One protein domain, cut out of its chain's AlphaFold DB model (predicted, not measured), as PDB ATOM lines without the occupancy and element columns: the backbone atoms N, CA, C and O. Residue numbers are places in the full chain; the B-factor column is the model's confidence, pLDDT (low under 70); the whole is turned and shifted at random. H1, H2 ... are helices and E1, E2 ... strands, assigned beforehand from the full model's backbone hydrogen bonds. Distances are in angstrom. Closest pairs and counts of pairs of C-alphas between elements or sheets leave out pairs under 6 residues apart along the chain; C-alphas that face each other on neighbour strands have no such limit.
ATOM      1  N   LYS A   2     -47.561  11.009 -66.501       53.19
ATOM      2  CA  LYS A   2     -46.989  10.734 -67.826       53.19
ATOM      3  C   LYS A   2     -47.861   9.692 -68.535       53.19
ATOM      4  O   LYS A   2     -47.816   8.521 -68.185       53.19
ATOM      5  N   HIS A   3     -48.690  10.135 -69.481       77.31
ATOM      6  CA  HIS A   3     -49.619   9.276 -70.225       77.31
ATOM      7  C   HIS A   3     -48.897   8.165 -71.008       77.31
ATOM      8  O   HIS A   3     -49.430   7.067 -71.143       77.31
ATOM      9  N   ILE A   4     -47.668   8.425 -71.461       86.81
ATOM     10  CA  ILE A   4     -46.881   7.480 -72.253       86.81
ATOM     11  C   ILE A   4     -46.351   6.287 -71.439       86.81
ATOM     12  O   ILE A   4     -46.421   5.160 -71.915       86.81
ATOM     13  N   SER A   5     -45.900   6.475 -70.192       85.25
ATOM     14  CA  SER A   5     -45.354   5.367 -69.390       85.25
ATOM     15  C   SER A   5     -46.426   4.333 -69.045       85.25
ATOM     16  O   SER A   5     -46.198   3.137 -69.187       85.25
ATOM     17  N   THR A   6     -47.625   4.792 -68.670       87.12
ATOM     18  CA  THR A   6     -48.771   3.909 -68.402       87.12
ATOM     19  C   THR A   6     -49.237   3.184 -69.665       87.12
ATOM     20  O   THR A   6     -49.599   2.012 -69.602       87.12
ATOM     21  N   PHE A   7     -49.197   3.850 -70.823       90.19
ATOM     22  CA  PHE A   7     -49.476   3.205 -72.104       90.19
ATOM     23  C   PHE A   7     -48.452   2.106 -72.421       90.19
ATOM     24  O   PHE A   7     -48.846   0.975 -72.692       90.19
ATOM     25  N   LEU A   8     -47.153   2.393 -72.320       91.06
ATOM     26  CA  LEU A   8     -46.096   1.413 -72.592       91.06
ATOM     27  C   LEU A   8     -46.168   0.207 -71.645       91.06
ATOM     28  O   LEU A   8     -45.993  -0.927 -72.085       91.06
ATOM     29  N   GLU A   9     -46.496   0.426 -70.369       89.06
ATOM     30  CA  GLU A   9     -46.767  -0.650 -69.407       89.06
ATOM     31  C   GLU A   9     -47.985  -1.496 -69.813       89.06
ATOM     32  O   GLU A   9     -47.940  -2.723 -69.719       89.06
ATOM     33  N   SER A  10     -49.052  -0.870 -70.325       88.88
ATOM     34  CA  SER A  10     -50.255  -1.582 -70.790       88.88
ATOM     35  C   SER A  10     -49.997  -2.496 -71.992       88.88
ATOM     36  O   SER A  10     -50.719  -3.476 -72.195       88.88
ATOM     37  N   LEU A  11     -48.940  -2.225 -72.767       90.25
ATOM     38  CA  LEU A  11     -48.528  -3.092 -73.864       90.25
ATOM     39  C   LEU A  11     -47.906  -4.407 -73.379       90.25
ATOM     40  O   LEU A  11     -47.743  -5.286 -74.214       90.25
ATOM     41  N   ASP A  12     -47.585  -4.594 -72.092       89.44
ATOM     42  CA  ASP A  12     -47.068  -5.858 -71.520       89.44
ATOM     43  C   ASP A  12     -45.973  -6.528 -72.384       89.44
ATOM     44  O   ASP A  12     -46.022  -7.718 -72.710       89.44
ATOM     45  N   ILE A  13     -45.006  -5.730 -72.851       90.19
ATOM     46  CA  ILE A  13     -43.905  -6.204 -73.700       90.19
ATOM     47  C   ILE A  13     -42.709  -6.538 -72.814       90.19
ATOM     48  O   ILE A  13     -42.134  -5.667 -72.161       90.19
ATOM     49  N   ASN A  14     -42.305  -7.807 -72.834       80.38
ATOM     50  CA  ASN A  14     -41.249  -8.312 -71.957       80.38
ATOM     51  C   ASN A  14     -39.979  -8.769 -72.696       80.38
ATOM     52  O   ASN A  14     -38.910  -8.761 -72.084       80.38
ATOM     53  N   GLN A  15     -40.080  -9.125 -73.983       84.56
ATOM     54  CA  GLN A  15     -38.983  -9.669 -74.797       84.56
ATOM     55  C   GLN A  15     -39.213  -9.446 -76.299       84.56
ATOM     56  O   GLN A  15     -40.350  -9.224 -76.726       84.56
ATOM     57  N   ALA A  16     -38.149  -9.554 -77.103       86.25
ATOM     58  CA  ALA A  16     -38.209  -9.292 -78.542       86.25
ATOM     59  C   ALA A  16     -39.027 -10.333 -79.322       86.25
ATOM     60  O   ALA A  16     -39.797  -9.983 -80.214       86.25
ATOM     61  N   PHE A  17     -38.891 -11.615 -78.972       90.62
ATOM     62  CA  PHE A  17     -39.631 -12.714 -79.596       90.62
ATOM     63  C   PHE A  17     -40.012 -13.751 -78.550       90.62
ATOM     64  O   PHE A  17     -39.184 -14.132 -77.724       90.62
ATOM     65  N   LEU A  18     -41.236 -14.264 -78.608       91.94
ATOM     66  CA  LEU A  18     -41.689 -15.385 -77.788       91.94
ATOM     67  C   LEU A  18     -42.211 -16.496 -78.702       91.94
ATOM     68  O   LEU A  18     -42.928 -16.241 -79.664       91.94
ATOM     69  N   PHE A  19     -41.864 -17.745 -78.390       93.00
ATOM     70  CA  PHE A  19     -42.326 -18.930 -79.119       93.00
ATOM     71  C   PHE A  19     -43.094 -19.841 -78.156       93.00
ATOM     72  O   PHE A  19     -42.500 -20.779 -77.617       93.00
ATOM     73  N   PRO A  20     -44.386 -19.565 -77.881       90.94
ATOM     74  CA  PRO A  20     -45.163 -20.341 -76.912       90.94
ATOM     75  C   PRO A  20     -45.316 -21.818 -77.302       90.94
ATOM     76  O   PRO A  20     -45.513 -22.674 -76.444       90.94
ATOM     77  N   SER A  21     -45.248 -22.121 -78.599       91.50
ATOM     78  CA  SER A  21     -45.248 -23.478 -79.139       91.50
ATOM     79  C   SER A  21     -44.478 -23.513 -80.463       91.50
ATOM     80  O   SER A  21     -44.055 -22.479 -80.973       91.50
ATOM     81  N   HIS A  22     -44.301 -24.702 -81.043       88.25
ATOM     82  CA  HIS A  22     -43.652 -24.859 -82.350       88.25
ATOM     83  C   HIS A  22     -44.414 -24.173 -83.499       88.25
ATOM     84  O   HIS A  22     -43.783 -23.751 -84.460       88.25
ATOM     85  N   ASN A  23     -45.732 -24.007 -83.353       90.19
ATOM     86  CA  ASN A  23     -46.634 -23.437 -84.358       90.19
ATOM     87  C   ASN A  23     -47.025 -21.984 -84.072       90.19
ATOM     88  O   ASN A  23     -47.841 -21.416 -84.796       90.19
ATOM     89  N   LYS A  24     -46.490 -21.373 -83.011       94.25
ATOM     90  CA  LYS A  24     -46.902 -20.039 -82.577       94.25
ATOM     91  C   LYS A  24     -45.702 -19.150 -82.290       94.25
ATOM     92  O   LYS A  24     -44.802 -19.537 -81.545       94.25
ATOM     93  N   VAL A  25     -45.744 -17.930 -82.816       95.62
ATOM     94  CA  VAL A  25     -44.758 -16.880 -82.553       95.62
ATOM     95  C   VAL A  25     -45.448 -15.587 -82.138       95.62
ATOM     96  O   VAL A  25     -46.487 -15.217 -82.682       95.62
ATOM     97  N   GLU A  26     -44.865 -14.903 -81.164       95.56
ATOM     98  CA  GLU A  26     -45.211 -13.547 -80.757       95.56
ATOM     99  C   GLU A  26     -44.005 -12.644 -81.027       95.56
ATOM    100  O   GLU A  26     -42.882 -12.940 -80.613       95.56
ATOM    101  N   ILE A  27     -44.236 -11.563 -81.765       95.69
ATOM    102  CA  ILE A  27     -43.209 -10.645 -82.259       95.69
ATOM    103  C   ILE A  27     -43.350  -9.339 -81.489       95.69
ATOM    104  O   ILE A  27     -44.363  -8.647 -81.608       95.69
ATOM    105  N   PHE A  28     -42.348  -9.047 -80.665       94.75
ATOM    106  CA  PHE A  28     -42.240  -7.889 -79.776       94.75
ATOM    107  C   PHE A  28     -43.473  -7.644 -78.891       94.75
ATOM    108  O   PHE A  28     -43.766  -6.519 -78.513       94.75
ATOM    109  N   GLY A  29     -44.265  -8.685 -78.608       92.81
ATOM    110  CA  GLY A  29     -45.544  -8.534 -77.908       92.81
ATOM    111  C   GLY A  29     -46.578  -7.669 -78.646       92.81
ATOM    112  O   GLY A  29     -47.572  -7.296 -78.038       92.81
ATOM    113  N   LEU A  30     -46.377  -7.365 -79.934       96.12
ATOM    114  CA  LEU A  30     -47.271  -6.541 -80.758       96.12
ATOM    115  C   LEU A  30     -48.065  -7.369 -81.767       96.12
ATOM    116  O   LEU A  30     -49.228  -7.066 -82.029       96.12
ATOM    117  N   TRP A  31     -47.456  -8.437 -82.288       97.12
ATOM    118  CA  TRP A  31     -48.095  -9.379 -83.206       97.12
ATOM    119  C   TRP A  31     -47.998 -10.800 -82.678       97.12
ATOM    120  O   TRP A  31     -47.021 -11.172 -82.029       97.12
ATOM    121  N   LYS A  32     -48.994 -11.616 -83.006       96.12
ATOM    122  CA  LYS A  32     -49.056 -13.035 -82.671       96.12
ATOM    123  C   LYS A  32     -49.571 -13.808 -83.873       96.12
ATOM    124  O   LYS A  32     -50.658 -13.526 -84.376       96.12
ATOM    125  N   ILE A  33     -48.798 -14.792 -84.310       94.81
ATOM    126  CA  ILE A  33     -49.088 -15.610 -85.486       94.81
ATOM    127  C   ILE A  33     -49.112 -17.069 -85.049       94.81
ATOM    128  O   ILE A  33     -48.163 -17.557 -84.434       94.81
ATOM    129  N   GLU A  34     -50.205 -17.755 -85.361       93.69
ATOM    130  CA  GLU A  34     -50.399 -19.179 -85.105       93.69
ATOM    131  C   GLU A  34     -50.650 -19.905 -86.426       93.69
ATOM    132  O   GLU A  34     -51.555 -19.541 -87.176       93.69
ATOM    133  N   ILE A  35     -49.839 -20.920 -86.718       88.69
ATOM    134  CA  ILE A  35     -49.919 -21.707 -87.948       88.69
ATOM    135  C   ILE A  35     -50.546 -23.058 -87.615       88.69
ATOM    136  O   ILE A  35     -49.901 -23.932 -87.040       88.69
ATOM    137  N   ILE A  36     -51.812 -23.238 -87.986       87.00
ATOM    138  CA  ILE A  36     -52.512 -24.524 -87.853       87.00
ATOM    139  C   ILE A  36     -52.093 -25.432 -89.008       87.00
ATOM    140  O   ILE A  36     -51.741 -26.596 -88.817       87.00
ATOM    141  N   SER A  37     -52.080 -24.870 -90.215       78.62
ATOM    142  CA  SER A  37     -51.519 -25.481 -91.413       78.62
ATOM    143  C   SER A  37     -50.975 -24.387 -92.338       78.62
ATOM    144  O   SER A  37     -51.308 -23.215 -92.163       78.62
ATOM    145  N   PRO A  38     -50.181 -24.720 -93.369       69.12
ATOM    146  CA  PRO A  38     -49.670 -23.714 -94.298       69.12
ATOM    147  C   PRO A  38     -50.752 -22.881 -95.005       69.12
ATOM    148  O   PRO A  38     -50.429 -21.840 -95.547       69.12
ATOM    149  N   ARG A  39     -52.020 -23.320 -95.037       72.31
ATOM    150  CA  ARG A  39     -53.152 -22.563 -95.615       72.31
ATOM    151  C   ARG A  39     -54.169 -22.104 -94.570       72.31
ATOM    152  O   ARG A  39     -55.229 -21.601 -94.925       72.31
ATOM    153  N   GLU A  40     -53.872 -22.324 -93.297       83.75
ATOM    154  CA  GLU A  40     -54.737 -21.970 -92.184       83.75
ATOM    155  C   GLU A  40     -53.882 -21.365 -91.076       83.75
ATOM    156  O   GLU A  40     -53.248 -22.062 -90.277       83.75
ATOM    157  N   MET A  41     -53.847 -20.038 -91.062       88.19
ATOM    158  CA  MET A  41     -53.113 -19.253 -90.084       88.19
ATOM    159  C   MET A  41     -54.068 -18.305 -89.365       88.19
ATOM    160  O   MET A  41     -55.058 -17.842 -89.935       88.19
ATOM    161  N   ILE A  42     -53.770 -18.018 -88.102       92.75
ATOM    162  CA  ILE A  42     -54.521 -17.068 -87.287       92.75
ATOM    163  C   ILE A  42     -53.586 -15.944 -86.853       92.75
ATOM    164  O   ILE A  42     -52.522 -16.188 -86.278       92.75
ATOM    165  N   PHE A  43     -54.018 -14.709 -87.101       93.94
ATOM    166  CA  PHE A  43     -53.264 -13.499 -86.795       93.94
ATOM    167  C   PHE A  43     -53.934 -12.719 -85.680       93.94
ATOM    168  O   PHE A  43     -55.161 -12.591 -85.638       93.94
ATOM    169  N   TYR A  44     -53.115 -12.173 -84.793       96.06
ATOM    170  CA  TYR A  44     -53.556 -11.199 -83.818       96.06
ATOM    171  C   TYR A  44     -52.561 -10.048 -83.748       96.06
ATOM    172  O   TYR A  44     -51.350 -10.278 -83.772       96.06
ATOM    173  N   SER A  45     -53.083  -8.843 -83.572       95.38
ATOM    174  CA  SER A  45     -52.292  -7.630 -83.363       95.38
ATOM    175  C   SER A  45     -52.810  -6.926 -82.114       95.38
ATOM    176  O   SER A  45     -54.006  -6.997 -81.812       95.38
ATOM    177  N   LYS A  46     -51.923  -6.281 -81.354       94.56
ATOM    178  CA  LYS A  46     -52.359  -5.416 -80.253       94.56
ATOM    179  C   LYS A  46     -53.043  -4.166 -80.796       94.56
ATOM    180  O   LYS A  46     -52.651  -3.674 -81.855       94.56
ATOM    181  N   ASN A  47     -54.054  -3.691 -80.074       91.56
ATOM    182  CA  ASN A  47     -54.692  -2.389 -80.278       91.56
ATOM    183  C   ASN A  47     -54.116  -1.330 -79.322       91.56
ATOM    184  O   ASN A  47     -53.287  -1.650 -78.463       91.56
ATOM    185  N   GLY A  48     -54.569  -0.077 -79.446       87.31
ATOM    186  CA  GLY A  48     -54.104   1.027 -78.600       87.31
ATOM    187  C   GLY A  48     -54.288   0.814 -77.091       87.31
ATOM    188  O   GLY A  48     -53.583   1.431 -76.301       87.31
ATOM    189  N   LEU A  49     -55.171  -0.098 -76.662       87.94
ATOM    190  CA  LEU A  49     -55.384  -0.463 -75.252       87.94
ATOM    191  C   LEU A  49     -54.503  -1.637 -74.781       87.94
ATOM    192  O   LEU A  49     -54.693  -2.140 -73.672       87.94
ATOM    193  N   GLY A  50     -53.593  -2.131 -75.625       89.38
ATOM    194  CA  GLY A  50     -52.725  -3.272 -75.323       89.38
ATOM    195  C   GLY A  50     -53.420  -4.639 -75.387       89.38
ATOM    196  O   GLY A  50     -52.827  -5.648 -74.992       89.38
ATOM    197  N   GLN A  51     -54.655  -4.703 -75.893       92.88
ATOM    198  CA  GLN A  51     -55.442  -5.934 -75.996       92.88
ATOM    199  C   GLN A  51     -55.205  -6.641 -77.332       92.88
ATOM    200  O   GLN A  51     -55.029  -6.002 -78.365       92.88
ATOM    201  N   TRP A  52     -55.222  -7.976 -77.315       95.12
ATOM    202  CA  TRP A  52     -55.078  -8.788 -78.524       95.12
ATOM    203  C   TRP A  52     -56.372  -8.815 -79.336       95.12
ATOM    204  O   TRP A  52     -57.383  -9.345 -78.875       95.12
ATOM    205  N   GLU A  53     -56.306  -8.364 -80.582       95.19
ATOM    206  CA  GLU A  53     -57.404  -8.461 -81.540       95.19
ATOM    207  C   GLU A  53     -57.067  -9.444 -82.646       95.19
ATOM    208  O   GLU A  53     -55.973  -9.397 -83.206       95.19
ATOM    209  N   ARG A  54     -58.012 -10.320 -82.995       95.25
ATOM    210  CA  ARG A  54     -57.866 -11.191 -84.163       95.25
ATOM    211  C   ARG A  54     -57.997 -10.353 -85.435       95.25
ATOM    212  O   ARG A  54     -58.951  -9.588 -85.558       95.25
ATOM    213  N   LYS A  55     -57.074 -10.527 -86.380       91.69
ATOM    214  CA  LYS A  55     -57.085  -9.853 -87.686       91.69
ATOM    215  C   LYS A  55     -57.319 -10.862 -88.816       91.69
ATOM    216  O   LYS A  55     -56.944 -12.029 -88.695       91.69
ATOM    217  N   ASN A  56     -57.947 -10.401 -89.900       86.50
ATOM    218  CA  ASN A  56     -58.175 -11.205 -91.108       86.50
ATOM    219  C   ASN A  56     -56.899 -11.336 -91.944       86.50
ATOM    220  O   ASN A  56     -56.601 -12.410 -92.461       86.50
ATOM    221  N   ILE A  57     -56.131 -10.249 -92.019       87.69
ATOM    222  CA  ILE A  57     -54.842 -10.170 -92.701       87.69
ATOM    223  C   ILE A  57     -53.730  -9.877 -91.693       87.69
ATOM    224  O   ILE A  57     -53.956  -9.253 -90.655       87.69
ATOM    225  N   CYS A  58     -52.522 -10.335 -91.998       89.12
ATOM    226  CA  CYS A  58     -51.330 -10.020 -91.227       89.12
ATOM    227  C   CYS A  58     -50.817  -8.623 -91.604       89.12
ATOM    228  O   CYS A  58     -50.590  -8.343 -92.780       89.12
ATOM    229  N   ASP A  59     -50.582  -7.776 -90.604       88.81
ATOM    230  CA  ASP A  59     -50.060  -6.409 -90.725       88.81
ATOM    231  C   ASP A  59     -48.641  -6.273 -90.136       88.81
ATOM    232  O   ASP A  59     -48.196  -5.185 -89.790       88.81
ATOM    233  N   CYS A  60     -47.904  -7.378 -89.996       90.94
ATOM    234  CA  CYS A  60     -46.550  -7.369 -89.448       90.94
ATOM    235  C   CYS A  60     -45.501  -6.998 -90.514       90.94
ATOM    236  O   CYS A  60     -45.137  -7.816 -91.359       90.94
ATOM    237  N   TYR A  61     -44.965  -5.776 -90.445       87.62
ATOM    238  CA  TYR A  61     -43.974  -5.248 -91.401       87.62
ATOM    239  C   TYR A  61     -42.531  -5.704 -91.132       87.62
ATOM    240  O   TYR A  61     -41.615  -5.333 -91.871       87.62
ATOM    241  N   VAL A  62     -42.310  -6.523 -90.102       89.06
ATOM    242  CA  VAL A  62     -40.990  -7.088 -89.796       89.06
ATOM    243  C   VAL A  62     -40.496  -7.901 -90.989       89.06
ATOM    244  O   VAL A  62     -41.240  -8.684 -91.581       89.06
ATOM    245  N   GLN A  63     -39.237  -7.693 -91.365       85.44
ATOM    246  CA  GLN A  63     -38.638  -8.329 -92.531       85.44
ATOM    247  C   GLN A  63     -37.935  -9.633 -92.154       85.44
ATOM    248  O   GLN A  63     -37.208  -9.699 -91.168       85.44
ATOM    249  N   LEU A  64     -38.091 -10.655 -92.982       83.75
ATOM    250  CA  LEU A  64     -37.327 -11.894 -92.959       83.75
ATOM    251  C   LEU A  64     -36.301 -11.865 -94.088       83.75
ATOM    252  O   LEU A  64     -36.620 -11.444 -95.197       83.75
ATOM    253  N   ALA A  65     -35.084 -12.317 -93.823       78.06
ATOM    254  CA  ALA A  65     -34.053 -12.533 -94.821       78.06
ATOM    255  C   ALA A  65     -34.421 -13.706 -95.740       78.06
ATOM    256  O   ALA A  65     -34.960 -14.723 -95.295       78.06
ATOM    257  N   VAL A  66     -34.127 -13.543 -97.026       72.75
ATOM    258  CA  VAL A  66     -34.297 -14.562 -98.061       72.75
ATOM    259  C   VAL A  66     -32.955 -14.743 -98.757       72.75
ATOM    260  O   VAL A  66     -32.388 -13.788 -99.281       72.75
ATOM    261  N   HIS A  67     -32.449 -15.968 -98.796       66.88
ATOM    262  CA  HIS A  67     -31.221 -16.314 -99.497       66.88
ATOM    263  C   HIS A  67     -31.486 -17.497-100.426       66.88
ATOM    264  O   HIS A  67     -32.043 -18.509-100.009       66.88
ATOM    265  N   LYS A  68     -31.136 -17.357-101.714       64.62
ATOM    266  CA  LYS A  68     -31.353 -18.388-102.755       64.62
ATOM    267  C   LYS A  68     -32.783 -18.961-102.766       64.62
ATOM    268  O   LYS A  68     -32.989 -20.144-103.022       64.62
ATOM    269  N   GLY A  69     -33.768 -18.108-102.486       62.03
ATOM    270  CA  GLY A  69     -35.182 -18.470-102.438       62.03
ATOM    271  C   GLY A  69     -35.638 -19.239-101.200       62.03
ATOM    272  O   GLY A  69     -36.730 -19.796-101.210       62.03
ATOM    273  N   LEU A  70     -34.849 -19.244-100.127       66.62
ATOM    274  CA  LEU A  70     -35.226 -19.783 -98.823       66.62
ATOM    275  C   LEU A  70     -35.228 -18.668 -97.781       66.62
ATOM    276  O   LEU A  70     -34.352 -17.810 -97.801       66.62
ATOM    277  N   ILE A  71     -36.182 -18.692 -96.846       71.38
ATOM    278  CA  ILE A  71     -36.129 -17.801 -95.681       71.38
ATOM    279  C   ILE A  71     -35.023 -18.278 -94.754       71.38
ATOM    280  O   ILE A  71     -35.167 -19.272 -94.046       71.38
ATOM    281  N   GLU A  72     -33.912 -17.570 -94.769       71.12
ATOM    282  CA  GLU A  72     -32.771 -17.820 -93.911       71.12
ATOM    283  C   GLU A  72     -31.935 -16.553 -93.820       71.12
ATOM    284  O   GLU A  72     -31.853 -15.766 -94.762       71.12
ATOM    285  N   ILE A  73     -31.308 -16.362 -92.666       66.00
ATOM    286  CA  ILE A  73     -30.247 -15.373 -92.535       66.00
ATOM    287  C   ILE A  73     -29.038 -15.976 -93.247       66.00
ATOM    288  O   ILE A  73     -28.674 -17.120 -92.946       66.00
ATOM    289  N   ASN A  74     -28.449 -15.242 -94.198       54.62
ATOM    290  CA  ASN A  74     -27.232 -15.647 -94.899       54.62
ATOM    291  C   ASN A  74     -26.067 -15.676 -93.903       54.62
ATOM    292  O   ASN A  74     -25.300 -14.736 -93.787       54.62
ATOM    293  N   THR A  75     -25.990 -16.759 -93.145       53.56
ATOM    294  CA  THR A  75     -24.989 -16.983 -92.100       53.56
ATOM    295  C   THR A  75     -23.851 -17.852 -92.590       53.56
ATOM    296  O   THR A  75     -23.019 -18.215 -91.774       53.56
ATOM    297  N   GLY A  76     -23.864 -18.258 -93.871       43.56
ATOM    298  CA  GLY A  76     -22.802 -19.028 -94.514       43.56
ATOM    299  C   GLY A  76     -22.027 -19.961 -93.576       43.56
ATOM    300  O   GLY A  76     -20.813 -19.874 -93.544       43.56
ATOM    301  N   PHE A  77     -22.718 -20.829 -92.821       41.06
ATOM    302  CA  PHE A  77     -22.131 -21.767 -91.850       41.06
ATOM    303  C   PHE A  77     -21.434 -21.185 -90.604       41.06
ATOM    304  O   PHE A  77     -20.484 -21.798 -90.137       41.06
ATOM    305  N   ALA A  78     -21.938 -20.116 -89.982       43.94
ATOM    306  CA  ALA A  78     -21.473 -19.741 -88.646       43.94
ATOM    307  C   ALA A  78     -21.863 -20.814 -87.601       43.94
ATOM    308  O   ALA A  78     -22.982 -20.832 -87.083       43.94
ATOM    309  N   GLN A  79     -20.957 -21.753 -87.321       46.03
ATOM    310  CA  GLN A  79     -21.082 -22.758 -86.257       46.03
ATOM    311  C   GLN A  79     -20.560 -22.226 -84.916       46.03
ATOM    312  O   GLN A  79     -20.807 -22.843 -83.876       46.03
ATOM    313  N   CYS A  80     -19.854 -21.092 -84.926       50.50
ATOM    314  CA  CYS A  80     -19.277 -20.465 -83.743       50.50
ATOM    315  C   CYS A  80     -19.411 -18.929 -83.744       50.50
ATOM    316  O   CYS A  80     -19.738 -18.305 -84.752       50.50
ATOM    317  N   LEU A  81     -19.171 -18.327 -82.574       52.34
ATOM    318  CA  LEU A  81     -19.319 -16.890 -82.316       52.34
ATOM    319  C   LEU A  81     -18.422 -16.018 -83.214       52.34
ATOM    320  O   LEU A  81     -18.812 -14.913 -83.572       52.34
ATOM    321  N   GLU A  82     -17.243 -16.514 -83.593       54.28
ATOM    322  CA  GLU A  82     -16.270 -15.788 -84.421       54.28
ATOM    323  C   GLU A  82     -16.780 -15.584 -85.854       54.28
ATOM    324  O   GLU A  82     -16.668 -14.489 -86.390       54.28
ATOM    325  N   GLU A  83     -17.452 -16.582 -86.428       52.12
ATOM    326  CA  GLU A  83     -18.092 -16.487 -87.749       52.12
ATOM    327  C   GLU A  83     -19.375 -15.632 -87.705       52.12
ATOM    328  O   GLU A  83     -19.767 -15.026 -88.697       52.12
ATOM    329  N   ALA A  84     -20.034 -15.533 -86.543       53.94
ATOM    330  CA  ALA A  84     -21.177 -14.635 -86.363       53.94
ATOM    331  C   ALA A  84     -20.765 -13.148 -86.368       53.94
ATOM    332  O   ALA A  84     -21.583 -12.296 -86.727       53.94
ATOM    333  N   LEU A  85     -19.512 -12.830 -86.011       58.59
ATOM    334  CA  LEU A  85     -18.966 -11.468 -86.080       58.59
ATOM    335  C   LEU A  85     -18.781 -10.993 -87.529       58.59
ATOM    336  O   LEU A  85     -19.010  -9.818 -87.806       58.59
ATOM    337  N   ASP A  86     -18.482 -11.895 -88.469       55.25
ATOM    338  CA  ASP A  86     -18.369 -11.566 -89.902       55.25
ATOM    339  C   ASP A  86     -19.714 -11.131 -90.523       55.25
ATOM    340  O   ASP A  86     -19.750 -10.486 -91.572       55.25
ATOM    341  N   HIS A  87     -20.829 -11.437 -89.852       59.38
ATOM    342  CA  HIS A  87     -22.188 -11.050 -90.244       59.38
ATOM    343  C   HIS A  87     -22.790  -9.953 -89.352       59.38
ATOM    344  O   HIS A  87     -23.979  -9.632 -89.469       59.38
ATOM    345  N   GLN A  88     -21.990  -9.362 -88.461       65.25
ATOM    346  CA  GLN A  88     -22.448  -8.379 -87.480       65.25
ATOM    347  C   GLN A  88     -23.141  -7.183 -88.142       65.25
ATOM    348  O   GLN A  88     -24.209  -6.783 -87.684       65.25
ATOM    349  N   ASP A  89     -22.606  -6.663 -89.246       65.56
ATOM    350  CA  ASP A  89     -23.174  -5.503 -89.944       65.56
ATOM    351  C   ASP A  89     -24.559  -5.793 -90.549       65.56
ATOM    352  O   ASP A  89     -25.466  -4.958 -90.477       65.56
ATOM    353  N   GLU A  90     -24.780  -7.001 -91.082       65.44
ATOM    354  CA  GLU A  90     -26.089  -7.405 -91.613       65.44
ATOM    355  C   GLU A  90     -27.136  -7.530 -90.499       65.44
ATOM    356  O   GLU A  90     -28.285  -7.104 -90.673       65.44
ATOM    357  N   ILE A  91     -26.736  -8.082 -89.350       69.50
ATOM    358  CA  ILE A  91     -27.587  -8.243 -88.164       69.50
ATOM    359  C   ILE A  91     -27.895  -6.882 -87.543       69.50
ATOM    360  O   ILE A  91     -29.047  -6.618 -87.208       69.50
ATOM    361  N   VAL A  92     -26.904  -5.998 -87.430       72.62
ATOM    362  CA  VAL A  92     -27.081  -4.620 -86.951       72.62
ATOM    363  C   VAL A  92     -28.046  -3.870 -87.868       72.62
ATOM    364  O   VAL A  92     -29.007  -3.271 -87.387       72.62
ATOM    365  N   GLY A  93     -27.870  -3.975 -89.187       72.12
ATOM    366  CA  GLY A  93     -28.792  -3.390 -90.161       72.12
ATOM    367  C   GLY A  93     -30.202  -3.988 -90.094       72.12
ATOM    368  O   GLY A  93     -31.191  -3.286 -90.307       72.12
ATOM    369  N   TRP A  94     -30.334  -5.281 -89.782       79.50
ATOM    370  CA  TRP A  94     -31.633  -5.907 -89.525       79.50
ATOM    371  C   TRP A  94     -32.275  -5.381 -88.236       79.50
ATOM    372  O   TRP A  94     -33.448  -5.018 -88.256       79.50
ATOM    373  N   CYS A  95     -31.511  -5.270 -87.148       81.06
ATOM    374  CA  CYS A  95     -31.991  -4.764 -85.861       81.06
ATOM    375  C   CYS A  95     -32.448  -3.307 -85.962       81.06
ATOM    376  O   CYS A  95     -33.525  -2.986 -85.476       81.06
ATOM    377  N   ALA A  96     -31.705  -2.450 -86.666       81.31
ATOM    378  CA  ALA A  96     -32.111  -1.066 -86.908       81.31
ATOM    379  C   ALA A  96     -33.440  -0.982 -87.684       81.31
ATOM    380  O   ALA A  96     -34.321  -0.187 -87.355       81.31
ATOM    381  N   ALA A  97     -33.620  -1.835 -88.699       80.88
ATOM    382  CA  ALA A  97     -34.881  -1.920 -89.434       80.88
ATOM    383  C   ALA A  97     -36.026  -2.450 -88.554       80.88
ATOM    384  O   ALA A  97     -37.144  -1.943 -88.629       80.88
ATOM    385  N   PHE A  98     -35.746  -3.440 -87.704       88.50
ATOM    386  CA  PHE A  98     -36.701  -3.986 -86.744       88.50
ATOM    387  C   PHE A  98     -37.149  -2.924 -85.737       88.50
ATOM    388  O   PHE A  98     -38.347  -2.689 -85.609       88.50
ATOM    389  N   GLU A  99     -36.211  -2.223 -85.097       89.50
ATOM    390  CA  GLU A  99     -36.482  -1.124 -84.164       89.50
ATOM    391  C   GLU A  99     -37.382  -0.059 -84.783       89.50
ATOM    392  O   GLU A  99     -38.357   0.349 -84.155       89.50
ATOM    393  N   LYS A 100     -37.115   0.339 -86.033       88.06
ATOM    394  CA  LYS A 100     -37.950   1.305 -86.754       88.06
ATOM    395  C   LYS A 100     -39.392   0.812 -86.921       88.06
ATOM    396  O   LYS A 100     -40.327   1.568 -86.674       88.06
ATOM    397  N   VAL A 101     -39.585  -0.449 -87.314       89.75
ATOM    398  CA  VAL A 101     -40.926  -1.041 -87.481       89.75
ATOM    399  C   VAL A 101     -41.678  -1.093 -86.150       89.75
ATOM    400  O   VAL A 101     -42.858  -0.749 -86.094       89.75
ATOM    401  N   ILE A 102     -41.000  -1.488 -85.069       94.44
ATOM    402  CA  ILE A 102     -41.581  -1.491 -83.721       94.44
ATOM    403  C   ILE A 102     -41.957  -0.073 -83.291       94.44
ATOM    404  O   ILE A 102     -43.056   0.142 -82.785       94.44
ATOM    405  N   PHE A 103     -41.055   0.884 -83.499       93.75
ATOM    406  CA  PHE A 103     -41.257   2.282 -83.142       93.75
ATOM    407  C   PHE A 103     -42.502   2.856 -83.812       93.75
ATOM    408  O   PHE A 103     -43.374   3.374 -83.115       93.75
ATOM    409  N   ASN A 104     -42.612   2.690 -85.132       91.31
ATOM    410  CA  ASN A 104     -43.771   3.138 -85.897       91.31
ATOM    411  C   ASN A 104     -45.053   2.485 -85.369       91.31
ATOM    412  O   ASN A 104     -46.005   3.187 -85.050       91.31
ATOM    413  N   ARG A 105     -45.050   1.162 -85.144       93.88
ATOM    414  CA  ARG A 105     -46.243   0.477 -84.632       93.88
ATOM    415  C   ARG A 105     -46.665   0.977 -83.250       93.88
ATOM    416  O   ARG A 105     -47.851   1.164 -83.018       93.88
ATOM    417  N   ILE A 106     -45.732   1.169 -82.319       93.50
ATOM    418  CA  ILE A 106     -46.057   1.675 -80.975       93.50
ATOM    419  C   ILE A 106     -46.596   3.107 -81.055       93.50
ATOM    420  O   ILE A 106     -47.532   3.439 -80.330       93.50
ATOM    421  N   CYS A 107     -46.037   3.930 -81.943       91.19
ATOM    422  CA  CYS A 107     -46.530   5.272 -82.230       91.19
ATOM    423  C   CYS A 107     -47.976   5.253 -82.746       91.19
ATOM    424  O   CYS A 107     -48.808   5.965 -82.190       91.19
ATOM    425  N   ASP A 108     -48.290   4.393 -83.716       89.69
ATOM    426  CA  ASP A 108     -49.651   4.249 -84.248       89.69
ATOM    427  C   ASP A 108     -50.636   3.829 -83.149       89.69
ATOM    428  O   ASP A 108     -51.698   4.422 -82.993       89.69
ATOM    429  N   LEU A 109     -50.260   2.842 -82.326       90.94
ATOM    430  CA  LEU A 109     -51.083   2.377 -81.204       90.94
ATOM    431  C   LEU A 109     -51.312   3.462 -80.148       90.94
ATOM    432  O   LEU A 109     -52.378   3.516 -79.530       90.94
ATOM    433  N   TYR A 110     -50.309   4.306 -79.912       89.31
ATOM    434  CA  TYR A 110     -50.429   5.431 -78.994       89.31
ATOM    435  C   TYR A 110     -51.406   6.475 -79.535       89.31
ATOM    436  O   TYR A 110     -52.294   6.923 -78.805       89.31
ATOM    437  N   ASP A 111     -51.285   6.802 -80.821       86.00
ATOM    438  CA  ASP A 111     -52.145   7.766 -81.504       86.00
ATOM    439  C   ASP A 111     -53.605   7.254 -81.568       86.00
ATOM    440  O   ASP A 111     -54.540   8.013 -81.303       86.00
ATOM    441  N   GLU A 112     -53.818   5.950 -81.802       84.81
ATOM    442  CA  GLU A 112     -55.130   5.277 -81.759       84.81
ATOM    443  C   GLU A 112     -55.819   5.368 -80.385       84.81
ATOM    444  O   GLU A 112     -57.049   5.409 -80.307       84.81
ATOM    445  N   ASN A 113     -55.051   5.389 -79.290       79.81
ATOM    446  CA  ASN A 113     -55.595   5.441 -77.929       79.81
ATOM    447  C   ASN A 113     -56.337   6.774 -77.664       79.81
ATOM    448  O   ASN A 113     -57.214   6.841 -76.803       79.81
ATOM    449  N   GLY A 114     -56.049   7.833 -78.435       64.75
ATOM    450  CA  GLY A 114     -56.862   9.056 -78.486       64.75
ATOM    451  C   GLY A 114     -56.874   9.900 -77.204       64.75
ATOM    452  O   GLY A 114     -57.647  10.853 -77.103       64.75
ATOM    453  N   LEU A 115     -56.035   9.573 -76.214       61.81
ATOM    454  CA  LEU A 115     -56.002  10.259 -74.917       61.81
ATOM    455  C   LEU A 115     -55.228  11.590 -74.948       61.81
ATOM    456  O   LEU A 115     -55.477  12.443 -74.093       61.81
ATOM    457  N   SER A 116     -54.316  11.793 -75.906       63.59
ATOM    458  CA  SER A 116     -53.544  13.037 -76.065       63.59
ATOM    459  C   SER A 116     -52.789  13.098 -77.398       63.59
ATOM    460  O   SER A 116     -52.418  12.067 -77.945       63.59
ATOM    461  N   TYR A 117     -52.496  14.311 -77.884       70.50
ATOM    462  CA  TYR A 117     -51.536  14.513 -78.978       70.50
ATOM    463  C   TYR A 117     -50.122  14.119 -78.534       70.50
ATOM    464  O   TYR A 117     -49.662  14.578 -77.485       70.50
ATOM    465  N   ARG A 118     -49.432  13.318 -79.354       76.94
ATOM    466  CA  ARG A 118     -48.044  12.893 -79.133       76.94
ATOM    467  C   ARG A 118     -47.079  14.079 -79.159       76.94
ATOM    468  O   ARG A 118     -47.069  14.860 -80.111       76.94
ATOM    469  N   GLN A 119     -46.247  14.200 -78.129       81.06
ATOM    470  CA  GLN A 119     -45.160  15.175 -78.048       81.06
ATOM    471  C   GLN A 119     -43.823  14.552 -78.471       81.06
ATOM    472  O   GLN A 119     -43.634  13.339 -78.434       81.06
ATOM    473  N   GLU A 120     -42.842  15.385 -78.819       81.62
ATOM    474  CA  GLU A 120     -41.493  14.920 -79.182       81.62
ATOM    475  C   GLU A 120     -40.796  14.161 -78.033       81.62
ATOM    476  O   GLU A 120     -40.044  13.209 -78.260       81.62
ATOM    477  N   SER A 121     -41.104  14.514 -76.780       83.06
ATOM    478  CA  SER A 121     -40.640  13.773 -75.602       83.06
ATOM    479  C   SER A 121     -41.179  12.343 -75.545       83.06
ATOM    480  O   SER A 121     -40.470  11.457 -75.072       83.06
ATOM    481  N   ASP A 122     -42.392  12.097 -76.051       86.81
ATOM    482  CA  ASP A 122     -43.000  10.763 -76.051       86.81
ATOM    483  C   ASP A 122     -42.258   9.837 -77.020       86.81
ATOM    484  O   ASP A 122     -41.955   8.700 -76.670       86.81
ATOM    485  N   ASN A 123     -41.847  10.348 -78.188       88.88
ATOM    486  CA  ASN A 123     -41.001   9.611 -79.134       88.88
ATOM    487  C   ASN A 123     -39.686   9.162 -78.480       88.88
ATOM    488  O   ASN A 123     -39.249   8.025 -78.654       88.88
ATOM    489  N   SER A 124     -39.061  10.041 -77.692       89.88
ATOM    490  CA  SER A 124     -37.820   9.714 -76.981       89.88
ATOM    491  C   SER A 124     -38.040   8.628 -75.919       89.88
ATOM    492  O   SER A 124     -37.210   7.728 -75.780       89.88
ATOM    493  N   GLU A 125     -39.163   8.673 -75.193       91.00
ATOM    494  CA  GLU A 125     -39.520   7.642 -74.210       91.00
ATOM    495  C   GLU A 125     -39.844   6.291 -74.877       91.00
ATOM    496  O   GLU A 125     -39.378   5.257 -74.394       91.00
ATOM    497  N   ILE A 126     -40.548   6.286 -76.016       92.62
ATOM    498  CA  ILE A 126     -40.815   5.076 -76.817       92.62
ATOM    499  C   ILE A 126     -39.501   4.456 -77.307       92.62
ATOM    500  O   ILE A 126     -39.275   3.259 -77.120       92.62
ATOM    501  N   ALA A 127     -38.607   5.251 -77.898       91.31
ATOM    502  CA  ALA A 127     -37.321   4.757 -78.391       91.31
ATOM    503  C   ALA A 127     -36.469   4.156 -77.257       91.31
ATOM    504  O   ALA A 127     -35.886   3.078 -77.405       91.31
ATOM    505  N   LEU A 128     -36.447   4.811 -76.091       90.81
ATOM    506  CA  LEU A 128     -35.743   4.314 -74.911       90.81
ATOM    507  C   LEU A 128     -36.357   3.007 -74.388       90.81
ATOM    508  O   LEU A 128     -35.622   2.089 -74.019       90.81
ATOM    509  N   PHE A 129     -37.685   2.894 -74.385       92.19
ATOM    510  CA  PHE A 129     -38.393   1.670 -74.019       92.19
ATOM    511  C   PHE A 129     -38.028   0.499 -74.936       92.19
ATOM    512  O   PHE A 129     -37.650  -0.562 -74.438       92.19
ATOM    513  N   ILE A 130     -38.056   0.699 -76.258       91.88
ATOM    514  CA  ILE A 130     -37.676  -0.327 -77.242       91.88
ATOM    515  C   ILE A 130     -36.225  -0.759 -77.014       91.88
ATOM    516  O   ILE A 130     -35.959  -1.954 -76.870       91.88
ATOM    517  N   SER A 131     -35.300   0.200 -76.894       88.44
ATOM    518  CA  SER A 131     -33.882  -0.086 -76.644       88.44
ATOM    519  C   SER A 131     -33.678  -0.883 -75.354       88.44
ATOM    520  O   SER A 131     -32.895  -1.830 -75.328       88.44
ATOM    521  N   ASN A 132     -34.403  -0.551 -74.282       87.62
ATOM    522  CA  ASN A 132     -34.324  -1.280 -73.017       87.62
ATOM    523  C   ASN A 132     -34.872  -2.706 -73.130       87.62
ATOM    524  O   ASN A 132     -34.288  -3.617 -72.547       87.62
ATOM    525  N   CYS A 133     -35.959  -2.917 -73.874       86.81
ATOM    526  CA  CYS A 133     -36.501  -4.250 -74.134       86.81
ATOM    527  C   CYS A 133     -35.526  -5.109 -74.944       86.81
ATOM    528  O   CYS A 133     -35.316  -6.264 -74.590       86.81
ATOM    529  N   LEU A 134     -34.879  -4.541 -75.965       83.44
ATOM    530  CA  LEU A 134     -33.891  -5.252 -76.780       83.44
ATOM    531  C   LEU A 134     -32.596  -5.540 -76.020       83.44
ATOM    532  O   LEU A 134     -32.054  -6.626 -76.157       83.44
ATOM    533  N   LYS A 135     -32.129  -4.622 -75.165       78.50
ATOM    534  CA  LYS A 135     -30.926  -4.811 -74.331       78.50
ATOM    535  C   LYS A 135     -31.061  -5.901 -73.269       78.50
ATOM    536  O   LYS A 135     -30.039  -6.336 -72.738       78.50
ATOM    537  N   LYS A 136     -32.287  -6.307 -72.909       74.44
ATOM    538  CA  LYS A 136     -32.497  -7.458 -72.011       74.44
ATOM    539  C   LYS A 136     -31.967  -8.746 -72.639       74.44
ATOM    540  O   LYS A 136     -31.448  -9.594 -71.917       74.44
ATOM    541  N   ASP A 137     -32.061  -8.851 -73.960       69.75
ATOM    542  CA  ASP A 137     -31.452  -9.917 -74.735       69.75
ATOM    543  C   ASP A 137     -30.022  -9.478 -75.094       69.75
ATOM    544  O   ASP A 137     -29.805  -8.450 -75.735       69.75
ATOM    545  N   ASN A 138     -28.999 -10.226 -74.665       72.44
ATOM    546  CA  ASN A 138     -27.649  -9.964 -75.170       72.44
ATOM    547  C   ASN A 138     -27.597 -10.251 -76.688       72.44
ATOM    548  O   ASN A 138     -28.464 -10.943 -77.228       72.44
ATOM    549  N   PHE A 139     -26.580  -9.732 -77.384       72.69
ATOM    550  CA  PHE A 139     -26.474  -9.871 -78.843       72.69
ATOM    551  C   PHE A 139     -26.591 -11.331 -79.315       72.69
ATOM    552  O   PHE A 139     -27.307 -11.611 -80.272       72.69
ATOM    553  N   GLU A 140     -25.958 -12.269 -78.605       72.81
ATOM    554  CA  GLU A 140     -26.018 -13.707 -78.897       72.81
ATOM    555  C   GLU A 140     -27.443 -14.267 -78.802       72.81
ATOM    556  O   GLU A 140     -27.909 -14.969 -79.700       72.81
ATOM    557  N   THR A 141     -28.167 -13.930 -77.731       79.25
ATOM    558  CA  THR A 141     -29.553 -14.372 -77.522       79.25
ATOM    559  C   THR A 141     -30.458 -13.798 -78.599       79.25
ATOM    560  O   THR A 141     -31.247 -14.535 -79.197       79.25
ATOM    561  N   LEU A 142     -30.317 -12.504 -78.893       79.56
ATOM    562  CA  LEU A 142     -31.077 -11.844 -79.945       79.56
ATOM    563  C   LEU A 142     -30.799 -12.495 -81.306       79.56
ATOM    564  O   LEU A 142     -31.741 -12.834 -82.020       79.56
ATOM    565  N   PHE A 143     -29.535 -12.773 -81.628       78.50
ATOM    566  CA  PHE A 143     -29.147 -13.477 -82.849       78.50
ATOM    567  C   PHE A 143     -29.809 -14.858 -82.957       78.50
ATOM    568  O   PHE A 143     -30.434 -15.171 -83.976       78.50
ATOM    569  N   CYS A 144     -29.767 -15.666 -81.893       80.75
ATOM    570  CA  CYS A 144     -30.440 -16.964 -81.860       80.75
ATOM    571  C   CYS A 144     -31.962 -16.845 -82.046       80.75
ATOM    572  O   CYS A 144     -32.562 -17.658 -82.757       80.75
ATOM    573  N   LEU A 145     -32.602 -15.846 -81.433       85.31
ATOM    574  CA  LEU A 145     -34.043 -15.616 -81.565       85.31
ATOM    575  C   LEU A 145     -34.430 -15.186 -82.984       85.31
ATOM    576  O   LEU A 145     -35.413 -15.703 -83.521       85.31
ATOM    577  N   ILE A 146     -33.645 -14.312 -83.616       85.50
ATOM    578  CA  ILE A 146     -33.842 -13.921 -85.018       85.50
ATOM    579  C   ILE A 146     -33.677 -15.158 -85.915       85.50
ATOM    580  O   ILE A 146     -34.532 -15.415 -86.765       85.50
ATOM    581  N   GLY A 147     -32.651 -15.988 -85.700       82.75
ATOM    582  CA  GLY A 147     -32.477 -17.250 -86.432       82.75
ATOM    583  C   GLY A 147     -33.677 -18.193 -86.283       82.75
ATOM    584  O   GLY A 147     -34.188 -18.736 -87.268       82.75
ATOM    585  N   LYS A 148     -34.206 -18.325 -85.061       86.88
ATOM    586  CA  LYS A 148     -35.404 -19.125 -84.772       86.88
ATOM    587  C   LYS A 148     -36.660 -18.571 -85.449       86.88
ATOM    588  O   LYS A 148     -37.464 -19.361 -85.939       86.88
ATOM    589  N   LEU A 149     -36.815 -17.249 -85.535       90.62
ATOM    590  CA  LEU A 149     -37.912 -16.597 -86.262       90.62
ATOM    591  C   LEU A 149     -37.888 -16.963 -87.751       90.62
ATOM    592  O   LEU A 149     -38.909 -17.360 -88.307       90.62
ATOM    593  N   HIS A 150     -36.720 -16.888 -88.389       87.19
ATOM    594  CA  HIS A 150     -36.572 -17.258 -89.799       87.19
ATOM    595  C   HIS A 150     -36.873 -18.743 -90.010       87.19
ATOM    596  O   HIS A 150     -37.652 -19.095 -90.896       87.19
ATOM    597  N   SER A 151     -36.331 -19.611 -89.147       84.50
ATOM    598  CA  SER A 151     -36.616 -21.048 -89.193       84.50
ATOM    599  C   SER A 151     -38.103 -21.349 -89.012       84.50
ATOM    600  O   SER A 151     -38.619 -22.226 -89.698       84.50
ATOM    601  N   PHE A 152     -38.798 -20.629 -88.127       88.69
ATOM    602  CA  PHE A 152     -40.236 -20.786 -87.921       88.69
ATOM    603  C   PHE A 152     -41.001 -20.597 -89.236       88.69
ATOM    604  O   PHE A 152     -41.745 -21.489 -89.641       88.69
ATOM    605  N   PHE A 153     -40.764 -19.503 -89.964       86.31
ATOM    606  CA  PHE A 153     -41.433 -19.276 -91.247       86.31
ATOM    607  C   PHE A 153     -40.943 -20.218 -92.351       86.31
ATOM    608  O   PHE A 153     -41.764 -20.728 -93.113       86.31
ATOM    609  N   LYS A 154     -39.640 -20.525 -92.410       81.38
ATOM    610  CA  LYS A 154     -39.077 -21.483 -93.376       81.38
ATOM    611  C   LYS A 154     -39.774 -22.840 -93.281       81.38
ATOM    612  O   LYS A 154     -40.279 -23.339 -94.282       81.38
ATOM    613  N   THR A 155     -39.845 -23.416 -92.081       79.31
ATOM    614  CA  THR A 155     -40.408 -24.755 -91.857       79.31
ATOM    615  C   THR A 155     -41.898 -24.825 -92.181       79.31
ATOM    616  O   THR A 155     -42.344 -25.800 -92.782       79.31
ATOM    617  N   HIS A 156     -42.669 -23.802 -91.811       78.12
ATOM    618  CA  HIS A 156     -44.128 -23.861 -91.903       78.12
ATOM    619  C   HIS A 156     -44.694 -23.374 -93.242       78.12
ATOM    620  O   HIS A 156     -45.771 -23.816 -93.635       78.12
ATOM    621  N   ILE A 157     -43.991 -22.491 -93.959       73.50
ATOM    622  CA  ILE A 157     -44.500 -21.888 -95.201       73.50
ATOM    623  C   ILE A 157     -43.949 -22.578 -96.458       73.50
ATOM    624  O   ILE A 157     -44.700 -22.827 -97.401       73.50
ATOM    625  N   PHE A 158     -42.670 -22.968 -96.470       61.22
ATOM    626  CA  PHE A 158     -42.035 -23.568 -97.657       61.22
ATOM    627  C   PHE A 158     -42.327 -25.065 -97.831       61.22
ATOM    628  O   PHE A 158     -41.992 -25.644 -98.855       61.22
ATOM    629  N   GLY A 159     -43.035 -25.700 -96.891       55.38
ATOM    630  CA  GLY A 159     -43.548 -27.065 -97.069       55.38
ATOM    631  C   GLY A 159     -44.635 -27.202 -98.152       55.38
ATOM    632  O   GLY A 159     -45.054 -28.314 -98.467       55.38
ATOM    633  N   CYS A 160     -45.109 -26.092 -98.732       52.16
ATOM    634  CA  CYS A 160     -46.120 -26.050 -99.787       52.16
ATOM    635  C   CYS A 160     -45.484 -25.741-101.153       52.16
ATOM    636  O   CYS A 160     -45.394 -24.577-101.535       52.16
ATOM    637  N   GLY A 161     -45.107 -26.770-101.926       51.50
ATOM    638  CA  GLY A 161     -44.304 -26.705-103.173       51.50
ATOM    639  C   GLY A 161     -44.780 -25.817-104.347       51.50
ATOM    640  O   GLY A 161     -44.231 -25.889-105.441       51.50
ATOM    641  N   SER A 162     -45.786 -24.964-104.149       51.56
ATOM    642  CA  SER A 162     -46.123 -23.841-105.042       51.56
ATOM    643  C   SER A 162     -45.297 -22.571-104.767       51.56
ATOM    644  O   SER A 162     -45.224 -21.704-105.636       51.56
ATOM    645  N   PHE A 163     -44.634 -22.479-103.607       57.16
ATOM    646  CA  PHE A 163     -43.849 -21.309-103.193       57.16
ATOM    647  C   PHE A 163     -42.369 -21.342-103.610       57.16
ATOM    648  O   PHE A 163     -41.762 -20.282-103.736       57.16
ATOM    649  N   ASP A 164     -41.804 -22.504-103.947       53.94
ATOM    650  CA  ASP A 164     -40.381 -22.617-104.320       53.94
ATOM    651  C   ASP A 164     -40.016 -21.786-105.566       53.94
ATOM    652  O   ASP A 164     -38.947 -21.183-105.638       53.94
ATOM    653  N   LYS A 165     -40.936 -21.686-106.540       53.44
ATOM    654  CA  LYS A 165     -40.759 -20.855-107.750       53.44
ATOM    655  C   LYS A 165     -40.985 -19.364-107.508       53.44
ATOM    656  O   LYS A 165     -40.499 -18.536-108.272       53.44
ATOM    657  N   PHE A 166     -41.769 -19.031-106.487       56.81
ATOM    658  CA  PHE A 166     -42.060 -17.653-106.114       56.81
ATOM    659  C   PHE A 166     -40.819 -17.007-105.488       56.81
ATOM    660  O   PHE A 166     -40.450 -15.884-105.828       56.81
ATOM    661  N   PHE A 167     -40.123 -17.757-104.629       56.72
ATOM    662  CA  PHE A 167     -38.972 -17.251-103.891       56.72
ATOM    663  C   PHE A 167     -37.638 -17.351-104.621       56.72
ATOM    664  O   PHE A 167     -36.737 -16.585-104.297       56.72
ATOM    665  N   SER A 168     -37.499 -18.192-105.651       53.47
ATOM    666  CA  SER A 168     -36.274 -18.222-106.468       53.47
ATOM    667  C   SER A 168     -35.925 -16.871-107.113       53.47
ATOM    668  O   SER A 168     -34.784 -16.667-107.512       53.47
ATOM    669  N   PHE A 169     -36.895 -15.953-107.194       51.03
ATOM    670  CA  PHE A 169     -36.738 -14.575-107.675       51.03
ATOM    671  C   PHE A 169     -37.092 -13.522-106.611       51.03
ATOM    672  O   PHE A 169     -37.198 -12.338-106.933       51.03
ATOM    673  N   ALA A 170     -37.336 -13.942-105.366       51.81
ATOM    674  CA  ALA A 170     -37.631 -13.021-104.280       51.81
ATOM    675  C   ALA A 170     -36.345 -12.308-103.833       51.81
ATOM    676  O   ALA A 170     -35.273 -12.918-103.804       51.81
ATOM    677  N   PRO A 171     -36.446 -11.021-103.478       56.88
ATOM    678  CA  PRO A 171     -35.300 -10.224-103.064       56.88
ATOM    679  C   PRO A 171     -34.746 -10.698-101.715       56.88
ATOM    680  O   PRO A 171     -35.429 -11.409-100.987       56.88
ATOM    681  N   ASN A 172     -33.561 -10.210-101.325       65.56
ATOM    682  CA  ASN A 172     -32.843 -10.622-100.103       65.56
ATOM    683  C   ASN A 172     -33.631 -10.484 -98.776       65.56
ATOM    684  O   ASN A 172     -33.160 -10.938 -97.733       65.56
ATOM    685  N   ARG A 173     -34.797  -9.821 -98.777       73.69
ATOM    686  CA  ARG A 173     -35.682  -9.643 -97.615       73.69
ATOM    687  C   ARG A 173     -37.156  -9.632 -98.035       73.69
ATOM    688  O   ARG A 173     -37.467  -9.070 -99.078       73.69
ATOM    689  N   ILE A 174     -38.067 -10.148 -97.212       76.12
ATOM    690  CA  ILE A 174     -39.528 -10.090 -97.410       76.12
ATOM    691  C   ILE A 174     -40.245  -9.746 -96.099       76.12
ATOM    692  O   ILE A 174     -39.859 -10.232 -95.043       76.12
ATOM    693  N   ARG A 175     -41.295  -8.919 -96.139       84.75
ATOM    694  CA  ARG A 175     -42.121  -8.629 -94.952       84.75
ATOM    695  C   ARG A 175     -42.951  -9.847 -94.551       84.75
ATOM    696  O   ARG A 175     -43.469 -10.552 -95.419       84.75
ATOM    697  N   ILE A 176     -43.120 -10.065 -93.247       88.00
ATOM    698  CA  ILE A 176     -43.963 -11.142 -92.712       88.00
ATOM    699  C   ILE A 176     -45.402 -10.998 -93.215       88.00
ATOM    700  O   ILE A 176     -45.971 -11.991 -93.654       88.00
ATOM    701  N   SER A 177     -45.966  -9.789 -93.216       86.81
ATOM    702  CA  SER A 177     -47.299  -9.499 -93.760       86.81
ATOM    703  C   SER A 177     -47.438  -9.962 -95.208       86.81
ATOM    704  O   SER A 177     -48.301 -10.785 -95.505       86.81
ATOM    705  N   SER A 178     -46.545  -9.517 -96.096       80.94
ATOM    706  CA  SER A 178     -46.573  -9.884 -97.515       80.94
ATOM    707  C   SER A 178     -46.437 -11.396 -97.717       80.94
ATOM    708  O   SER A 178     -47.199 -11.995 -98.474       80.94
ATOM    709  N   LEU A 179     -45.494 -12.027 -97.012       82.00
ATOM    710  CA  LEU A 179     -45.272 -13.473 -97.056       82.00
ATOM    711  C   LEU A 179     -46.531 -14.248 -96.654       82.00
ATOM    712  O   LEU A 179     -47.018 -15.095 -97.396       82.00
ATOM    713  N   VAL A 180     -47.040 -13.958 -95.463       85.12
ATOM    714  CA  VAL A 180     -48.141 -14.682 -94.833       85.12
ATOM    715  C   VAL A 180     -49.441 -14.486 -95.608       85.12
ATOM    716  O   VAL A 180     -50.144 -15.458 -95.888       85.12
ATOM    717  N   ASN A 181     -49.734 -13.251 -96.015       85.00
ATOM    718  CA  ASN A 181     -50.948 -12.943 -96.760       85.00
ATOM    719  C   ASN A 181     -50.930 -13.616 -98.139       85.00
ATOM    720  O   ASN A 181     -51.938 -14.161 -98.552       85.00
ATOM    721  N   LEU A 182     -49.801 -13.704 -98.846       79.12
ATOM    722  CA  LEU A 182     -49.773 -14.430-100.128       79.12
ATOM    723  C   LEU A 182     -49.964 -15.936 -99.981       79.12
ATOM    724  O   LEU A 182     -50.572 -16.574-100.840       79.12
ATOM    725  N   VAL A 183     -49.454 -16.506 -98.893       78.06
ATOM    726  CA  VAL A 183     -49.566 -17.937 -98.587       78.06
ATOM    727  C   VAL A 183     -51.008 -18.361 -98.353       78.06
ATOM    728  O   VAL A 183     -51.425 -19.418 -98.835       78.06
ATOM    729  N   MET A 184     -51.789 -17.503 -97.708       79.38
ATOM    730  CA  MET A 184     -53.214 -17.728 -97.486       79.38
ATOM    731  C   MET A 184     -54.052 -17.627 -98.776       79.38
ATOM    732  O   MET A 184     -55.133 -18.208 -98.835       79.38
ATOM    733  N   TYR A 185     -53.544 -16.971 -99.829       80.50
ATOM    734  CA  TYR A 185     -54.287 -16.665-101.061       80.50
ATOM    735  C   TYR A 185     -53.604 -17.264-102.312       80.50
ATOM    736  O   TYR A 185     -53.060 -16.551-103.161       80.50
TER     737      TYR A 185
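What this domain is: This is residues 2 to 185 of the 482 residues of an uncharacterized protein of Acinetobacter terrae (UniProt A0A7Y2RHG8). A twisted five-stranded sheet, E1 to E5, has H5 slantwise over one part of one face and H7 over another part of that face, while no named helix is on the other face. Beyond one end of the strands, the long helix H3 crosses H4, with H1 beside H4, and a small ribbon of E6 and E7 sits near H5 and H7. The printed part has 184 residues, in the order H1 E1 E2 E3 E4 E5 E6 H2 H3 H4 H5 H6 E7 H7, and its class is mixed, helices and strands. It is compact, with a radius of gyration of the C-alphas of 17.0 A and spans of 49 by 40 by 28 A.

Where its parts are: H1, residues 3 to 10, begins at C-alpha 3 (-49.619, 9.276, -70.225). E1 (17 to 21), E2 (24 to 27), E3 (31 to 37, 18.4 A), E4 (40 to 46, 20.5 A) and E5 (52 to 55) follow, then E6 (63 to 67) and H2 (81 to 85). H3 spans residues 88 to 113, 37.2 A, from C-alpha 88 (-22.448, -8.379, -87.480). H4 is residues 120 to 135, 22.9 A, and H5 is 139 to 157, 27.1 A. H6 (164 to 167) and E7 (173 to 175) precede H7 (176 to 184), which ends at C-alpha 184 (-53.214, -17.728, -97.486).

How they stand to each other: The sheet is a meander, each strand the antiparallel neighbour of the one before, with edge strands E1 and E5. Within hydrogen-bond range are N 18 and O 26 across the neighbours E1 and E2 at 2.9 A, N 33 and O 25 across E2 and E3 at 2.9 A, N 34 and O 42 across E3 and E4 at 2.9 A, and N 53 and O 45 across E4 and E5 at 2.9 A. H5 lies over E1, E2 and E3, 9.9 A high, and H7 over E4 on the same face, 9.8 A high. H3 and H4 touch at a steep tilt of 48 degrees, opposite ways, closest at the C-alphas of Phe 103 and Ala 127, 6.6 A. H4 touches H1, closest at the C-alphas of Asp 122 and Ile 4, 6.3 A. E6 and E7 are antiparallel, N 64 and O 174 being 2.7 A apart. Every O i to N i+4 pair is within range in H1, H2, H3, H4, H5 and H7; H6 is too short for one.

The domain as a whole: The C-alphas farthest apart, of Lys 2 and Gly 161, are 51.6 A apart. The printed part has no cut. The link from E6 to H2 is long, and H2 and H3 meet only through their link. Mean pLDDT of the printed part is 79.3; 44 residues are under 70, among them 73 to 91 and 158 to 172.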